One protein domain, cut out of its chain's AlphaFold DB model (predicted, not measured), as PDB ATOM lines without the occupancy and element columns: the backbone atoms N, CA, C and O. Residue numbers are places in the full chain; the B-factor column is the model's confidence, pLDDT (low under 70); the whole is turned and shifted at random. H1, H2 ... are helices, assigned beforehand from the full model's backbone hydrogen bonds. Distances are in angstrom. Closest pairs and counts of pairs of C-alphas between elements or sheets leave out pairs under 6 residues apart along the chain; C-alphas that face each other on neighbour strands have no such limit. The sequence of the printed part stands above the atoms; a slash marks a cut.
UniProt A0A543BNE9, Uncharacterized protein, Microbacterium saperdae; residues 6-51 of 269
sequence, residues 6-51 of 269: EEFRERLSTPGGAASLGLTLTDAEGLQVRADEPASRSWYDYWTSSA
ATOM      1  N   GLU A   6       6.546  -6.840 -53.198       95.50
ATOM      2  CA  GLU A   6       7.630  -7.744 -52.787       95.50
ATOM      3  C   GLU A   6       8.137  -7.436 -51.374       95.50
ATOM      4  O   GLU A   6       8.374  -8.347 -50.585       95.50
ATOM      5  N   GLU A   7       8.231  -6.157 -51.000       93.62
ATOM      6  CA  GLU A   7       8.597  -5.765 -49.633       93.62
ATOM      7  C   GLU A   7       7.534  -6.195 -48.616       93.62
ATOM      8  O   GLU A   7       7.871  -6.618 -47.512       93.62
ATOM      9  N   PHE A   8       6.257  -6.137 -48.997       94.12
ATOM     10  CA  PHE A   8       5.150  -6.663 -48.202       94.12
ATOM     11  C   PHE A   8       5.273  -8.181 -47.996       94.12
ATOM     12  O   PHE A   8       5.215  -8.653 -46.858       94.12
ATOM     13  N   ARG A   9       5.515  -8.947 -49.070       94.62
ATOM     14  CA  ARG A   9       5.708 -10.409 -49.004       94.62
ATOM     15  C   ARG A   9       6.902 -10.798 -48.140       94.62
ATOM     16  O   ARG A   9       6.814 -11.752 -47.366       94.62
ATOM     17  N   GLU A  10       7.999 -10.057 -48.242       94.69
ATOM     18  CA  GLU A  10       9.184 -10.295 -47.421       94.69
ATOM     19  C   GLU A  10       8.892 -10.010 -45.943       94.69
ATOM     20  O   GLU A  10       9.260 -10.792 -45.059       94.69
ATOM     21  N   ARG A  11       8.135  -8.942 -45.659       93.94
ATOM     22  CA  ARG A  11       7.742  -8.574 -44.298       93.94
ATOM     23  C   ARG A  11       6.910  -9.656 -43.616       93.94
ATOM     24  O   ARG A  11       7.152  -9.916 -42.443       93.94
ATOM     25  N   LEU A  12       6.023 -10.344 -44.339       93.94
ATOM     26  CA  LEU A  12       5.233 -11.467 -43.808       93.94
ATOM     27  C   LEU A  12       6.078 -12.665 -43.340       93.94
ATOM     28  O   LEU A  12       5.579 -13.506 -42.600       93.94
ATOM     29  N   SER A  13       7.350 -12.754 -43.744       92.31
ATOM     30  CA  SER A  13       8.254 -13.828 -43.308       92.31
ATOM     31  C   SER A  13       9.127 -13.495 -42.105       92.31
ATOM     32  O   SER A  13       9.809 -14.372 -41.574       92.31
ATOM     33  N   THR A  14       9.111 -12.237 -41.667       92.06
ATOM     34  CA  THR A  14       9.808 -11.822 -40.449       92.06
ATOM     35  C   THR A  14       8.909 -12.100 -39.241       92.06
ATOM     36  O   THR A  14       7.726 -11.768 -39.309       92.06
ATOM     37  N   PRO A  15       9.432 -12.631 -38.120       91.12
ATOM     38  CA  PRO A  15       8.661 -12.751 -36.881       91.12
ATOM     39  C   PRO A  15       8.074 -11.399 -36.454       91.12
ATOM     40  O   PRO A  15       8.799 -10.402 -36.383       91.12
ATOM     41  N   GLY A  16       6.763 -11.342 -36.211       87.94
ATOM     42  CA  GLY A  16       6.034 -10.104 -35.909       87.94
ATOM     43  C   GLY A  16       5.892  -9.137 -37.095       87.94
ATOM     44  O   GLY A  16       5.458  -7.995 -36.927       87.94
ATOM     45  N   GLY A  17       6.258  -9.559 -38.305       90.06
ATOM     46  CA  GLY A  17       6.229  -8.727 -39.501       90.06
ATOM     47  C   GLY A  17       4.815  -8.341 -39.928       90.06
ATOM     48  O   GLY A  17       4.583  -7.171 -40.237       90.06
ATOM     49  N   ALA A  18       3.856  -9.267 -39.845       89.44
ATOM     50  CA  ALA A  18       2.444  -8.988 -40.113       89.44
ATOM     51  C   ALA A  18       1.839  -7.994 -39.104       89.44
ATOM     52  O   ALA A  18       1.183  -7.032 -39.501       89.44
ATOM     53  N   ALA A  19       2.167  -8.137 -37.815       89.00
ATOM     54  CA  ALA A  19       1.755  -7.187 -36.780       89.00
ATOM     55  C   ALA A  19       2.332  -5.781 -37.023       89.00
ATOM     56  O   ALA A  19       1.645  -4.783 -36.821       89.00
ATOM     57  N   SER A  20       3.567  -5.681 -37.537       87.62
ATOM     58  CA  SER A  20       4.168  -4.388 -37.906       87.62
ATOM     59  C   SER A  20       3.466  -3.686 -39.077       87.62
ATOM     60  O   SER A  20       3.630  -2.481 -39.249       87.62
ATOM     61  N   LEU A  21       2.682  -4.430 -39.863       88.88
ATOM     62  CA  LEU A  21       1.844  -3.916 -40.947       88.88
ATOM     63  C   LEU A  21       0.411  -3.599 -40.487       88.88
ATOM     64  O   LEU A  21      -0.380  -3.128 -41.300       88.88
ATOM     65  N   GLY A  22       0.077  -3.844 -39.214       89.25
ATOM     66  CA  GLY A  22      -1.280  -3.701 -38.683       89.25
ATOM     67  C   GLY A  22      -2.220  -4.846 -39.068       89.25
ATOM     68  O   GLY A  22      -3.431  -4.700 -38.950       89.25
ATOM     69  N   LEU A  23      -1.683  -5.976 -39.541       89.69
ATOM     70  CA  LEU A  23      -2.472  -7.152 -39.903       89.69
ATOM     71  C   LEU A  23      -2.641  -8.073 -38.695       89.69
ATOM     72  O   LEU A  23      -1.676  -8.381 -37.992       89.69
ATOM     73  N   THR A  24      -3.856  -8.576 -38.493       91.69
ATOM     74  CA  THR A  24      -4.188  -9.580 -37.473       91.69
ATOM     75  C   THR A  24      -3.864 -10.990 -37.976       91.69
ATOM     76  O   THR A  24      -4.751 -11.830 -38.093       91.69
ATOM     77  N   LEU A  25      -2.599 -11.235 -38.327       90.56
ATOM     78  CA  LEU A  25      -2.096 -12.545 -38.755       90.56
ATOM     79  C   LEU A  25      -1.019 -13.029 -37.784       90.56
ATOM     80  O   LEU A  25      -0.137 -12.264 -37.387       90.56
ATOM     81  N   THR A  26      -1.062 -14.312 -37.438       93.62
ATOM     82  CA  THR A  26       0.032 -14.992 -36.739       93.62
ATOM     83  C   THR A  26       1.231 -15.199 -37.670       93.62
ATOM     84  O   THR A  26       1.103 -15.184 -38.894       93.62
ATOM     85  N   ASP A  27       2.416 -15.450 -37.105       91.31
ATOM     86  CA  ASP A  27       3.627 -15.711 -37.901       91.31
ATOM     87  C   ASP A  27       3.469 -16.933 -38.829       91.31
ATOM     88  O   ASP A  27       3.989 -16.951 -39.947       91.31
ATOM     89  N   ALA A  28       2.719 -17.952 -38.393       92.62
ATOM     90  CA  ALA A  28       2.438 -19.138 -39.199       92.62
ATOM     91  C   ALA A  28       1.525 -18.814 -40.394       92.62
ATOM     92  O   ALA A  28       1.797 -19.245 -41.517       92.62
ATOM     93  N   GLU A  29       0.484 -18.011 -40.170       92.69
ATOM     94  CA  GLU A  29      -0.420 -17.556 -41.230       92.69
ATOM     95  C   GLU A  29       0.291 -16.611 -42.202       92.69
ATOM     96  O   GLU A  29       0.105 -16.733 -43.409       92.69
ATOM     97  N   GLY A  30       1.179 -15.736 -41.717       93.31
ATOM     98  CA  GLY A  30       2.009 -14.879 -42.568       93.31
ATOM     99  C   GLY A  30       2.877 -15.683 -43.543       93.31
ATOM    100  O   GLY A  30       2.944 -15.368 -44.734       93.31
ATOM    101  N   LEU A  31       3.476 -16.786 -43.078       92.81
ATOM    102  CA  LEU A  31       4.236 -17.699 -43.936       92.81
ATOM    103  C   LEU A  31       3.351 -18.425 -44.957       92.81
ATOM    104  O   LEU A  31       3.782 -18.611 -46.099       92.81
ATOM    105  N   GLN A  32       2.134 -18.810 -44.567       93.06
ATOM    106  CA  GLN A  32       1.166 -19.457 -45.453       93.06
ATOM    107  C   GLN A  32       0.657 -18.494 -46.534       93.06
ATOM    108  O   GLN A  32       0.679 -18.839 -47.713       93.06
ATOM    109  N   VAL A  33       0.298 -17.264 -46.158       93.38
ATOM    110  CA  VAL A  33      -0.110 -16.201 -47.088       93.38
ATOM    111  C   VAL A  33       1.015 -15.872 -48.061       93.38
ATOM    112  O   VAL A  33       0.756 -15.707 -49.246       93.38
ATOM    113  N   ARG A  34       2.277 -15.832 -47.615       93.50
ATOM    114  CA  ARG A  34       3.428 -15.617 -48.507       93.50
ATOM    115  C   ARG A  34       3.611 -16.756 -49.517       93.50
ATOM    116  O   ARG A  34       3.995 -16.506 -50.662       93.50
ATOM    117  N   ALA A  35       3.399 -18.001 -49.093       93.25
ATOM    118  CA  ALA A  35       3.563 -19.177 -49.947       93.25
ATOM    119  C   ALA A  35       2.525 -19.238 -51.085       93.25
ATOM    120  O   ALA A  35       2.797 -19.852 -52.114       93.25
ATOM    121  N   ASP A  36       1.386 -18.562 -50.921       95.25
ATOM    122  CA  ASP A  36       0.300 -18.463 -51.894       95.25
ATOM    123  C   ASP A  36       0.286 -17.064 -52.552       95.25
ATOM    124  O   ASP A  36       0.030 -16.039 -51.918       95.25
ATOM    125  N   GLU A  37       0.620 -16.988 -53.845       91.81
ATOM    126  CA  GLU A  37       0.664 -15.709 -54.567       91.81
ATOM    127  C   GLU A  37      -0.713 -15.017 -54.672       91.81
ATOM    128  O   GLU A  37      -0.784 -13.829 -54.333       91.81
ATOM    129  N   PRO A  38      -1.802 -15.699 -55.082       93.06
ATOM    130  CA  PRO A  38      -3.158 -15.155 -54.999       93.06
ATOM    131  C   PRO A  38      -3.521 -14.594 -53.618       93.06
ATOM    132  O   PRO A  38      -4.008 -13.464 -53.528       93.06
ATOM    133  N   ALA A  39      -3.235 -15.336 -52.541       91.12
ATOM    134  CA  ALA A  39      -3.524 -14.876 -51.183       91.12
ATOM    135  C   ALA A  39      -2.712 -13.621 -50.830       91.12
ATOM    136  O   ALA A  39      -3.265 -12.646 -50.321       91.12
ATOM    137  N   SER A  40      -1.417 -13.597 -51.160       94.19
ATOM    138  CA  SER A  40      -0.564 -12.421 -50.950       94.19
ATOM    139  C   SER A  40      -1.087 -11.172 -51.660       94.19
ATOM    140  O   SER A  40      -1.015 -10.084 -51.092       94.19
ATOM    141  N   ARG A  41      -1.602 -11.304 -52.892       94.88
ATOM    142  CA  ARG A  41      -2.174 -10.175 -53.650       94.88
ATOM    143  C   ARG A  41      -3.426  -9.632 -52.974       94.88
ATOM    144  O   ARG A  41      -3.500  -8.434 -52.733       94.88
ATOM    145  N   SER A  42      -4.345 -10.512 -52.577       92.94
ATOM    146  CA  SER A  42      -5.561 -10.117 -51.860       92.94
ATOM    147  C   SER A  42      -5.251  -9.391 -50.544       92.94
ATOM    148  O   SER A  42      -5.844  -8.351 -50.264       92.94
ATOM    149  N   TRP A  43      -4.276  -9.881 -49.772       92.69
ATOM    150  CA  TRP A  43      -3.848  -9.240 -48.526       92.69
ATOM    151  C   TRP A  43      -3.131  -7.904 -48.740       92.69
ATOM    152  O   TRP A  43      -3.300  -6.991 -47.934       92.69
ATOM    153  N   TYR A  44      -2.352  -7.764 -49.814       93.88
ATOM    154  CA  TYR A  44      -1.710  -6.500 -50.172       93.88
ATOM    155  C   TYR A  44      -2.735  -5.443 -50.605       93.88
ATOM    156  O   TYR A  44      -2.649  -4.289 -50.180       93.88
ATOM    157  N   ASP A  45      -3.738  -5.832 -51.391       93.38
ATOM    158  CA  ASP A  45      -4.826  -4.941 -51.809       93.38
ATOM    159  C   ASP A  45      -5.681  -4.515 -50.605       93.38
ATOM    160  O   ASP A  45      -5.966  -3.329 -50.432       93.38
ATOM    161  N   TYR A  46      -6.003  -5.453 -49.706       90.00
ATOM    162  CA  TYR A  46      -6.655  -5.145 -48.431       90.00
ATOM    163  C   TYR A  46      -5.822  -4.150 -47.618       90.00
ATOM    164  O   TYR A  46      -6.296  -3.061 -47.308       90.00
ATOM    165  N   TRP A  47      -4.554  -4.465 -47.354       91.00
ATOM    166  CA  TRP A  47      -3.661  -3.625 -46.559       91.00
ATOM    167  C   TRP A  47      -3.509  -2.208 -47.129       91.00
ATOM    168  O   TRP A  47      -3.584  -1.227 -46.389       91.00
ATOM    169  N   THR A  48      -3.341  -2.081 -48.447       90.38
ATOM    170  CA  THR A  48      -3.247  -0.771 -49.110       90.38
ATOM    171  C   THR A  48      -4.562   0.006 -49.063       90.38
ATOM    172  O   THR A  48      -4.525   1.232 -48.949       90.38
ATOM    173  N   SER A  49      -5.712  -0.677 -49.084       86.00
ATOM    174  CA  SER A  49      -7.033  -0.054 -48.920       86.00
ATOM    175  C   SER A  49      -7.341   0.354 -47.469       86.00
ATOM    176  O   SER A  49      -7.974   1.384 -47.242       86.00
ATOM    177  N   SER A  50      -6.850  -0.409 -46.487       77.12
ATOM    178  CA  SER A  50      -7.091  -0.213 -45.052       77.12
ATOM    179  C   SER A  50      -6.100   0.741 -44.379       77.12
ATOM    180  O   SER A  50      -6.306   1.109 -43.229       77.12
ATOM    181  N   ALA A  51      -5.044   1.188 -45.070       65.25
ATOM    182  CA  ALA A  51      -4.013   2.090 -44.540       65.25
ATOM    183  C   ALA A  51      -4.475   3.551 -44.287       65.25
ATOM    184  O   ALA A  51      -3.643   4.452 -44.142       65.25
TER     185      ALA A  51
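This is residues 6 to 51 of the 269 residues of an uncharacterized protein of Microbacterium saperdae (UniProt A0A543BNE9). The longest helix, H4, and H3 meet near their ends in a V, with H1 over one side of it and the short H2 beside the beginning of H3, across from H4. The mouth of the V is open between H2 and H4. The printed part has 46 residues with four named helices, H1, H2, H3 and H4 in chain order, and no named strand: the class is all helix. It is compact, with a radius of gyration of the C-alphas of 9.2 A, and its C-alphas span 23 by 20 by 17 A.

Start at H4, residues 37 to 50. With residues 39 to 40 alone it only just touches H3, residues 27 to 35, and only at the corner by their link, with 3 pairs of C-alphas within 8 A; the closest C-alphas are those of Val 33 and Ser 40, 5.4 A apart. These two helices run opposite ways at a steep tilt of 63 degrees. Look next at H1, residues 6 to 11, which is close to H3 but not clearly touching: the closest C-alphas, of Arg 9 and Arg 34, are 5.7 A apart, at a shallow tilt of 21 degrees, opposite ways. H1 is also close to H4 but not clearly touching, about perpendicular at 84 degrees, with the closest C-alphas, of Arg 9 and Ser 40, 6.9 A apart. H2, residues 17 to 20, only just touches H3, with 3 pairs of C-alphas within 8 A, closest at Ala 18 and Gly 30, 6.4 A; H2 and H4 are apart. In H1, H3 and H4 every O i to N i+4 pair is within hydrogen-bond range; H2 is too short for such a pair, and its one O i to N i+3 pair is within range.

Find C-alpha 37 at (0.664, -15.709, -54.567); from there H4 runs 19.8 A to C-alpha 50 at (-7.091, -0.213, -45.052). H3 covers 12.5 A from C-alpha 27 to C-alpha 35. H1 begins at C-alpha 6, (7.630, -7.744, -52.787), and covers 8.5 A; H2 covers 5.1 A.

The two C-alphas farthest apart are those of Pro 15 and Ser 49, 23.5 A. The printed part has no cut, and no link is long: H1 to H2 and H3 to H4 are tight, H2 to H3 is short. The mean pLDDT of the printed part is 91.1; look to residue 51 for the one value under 70.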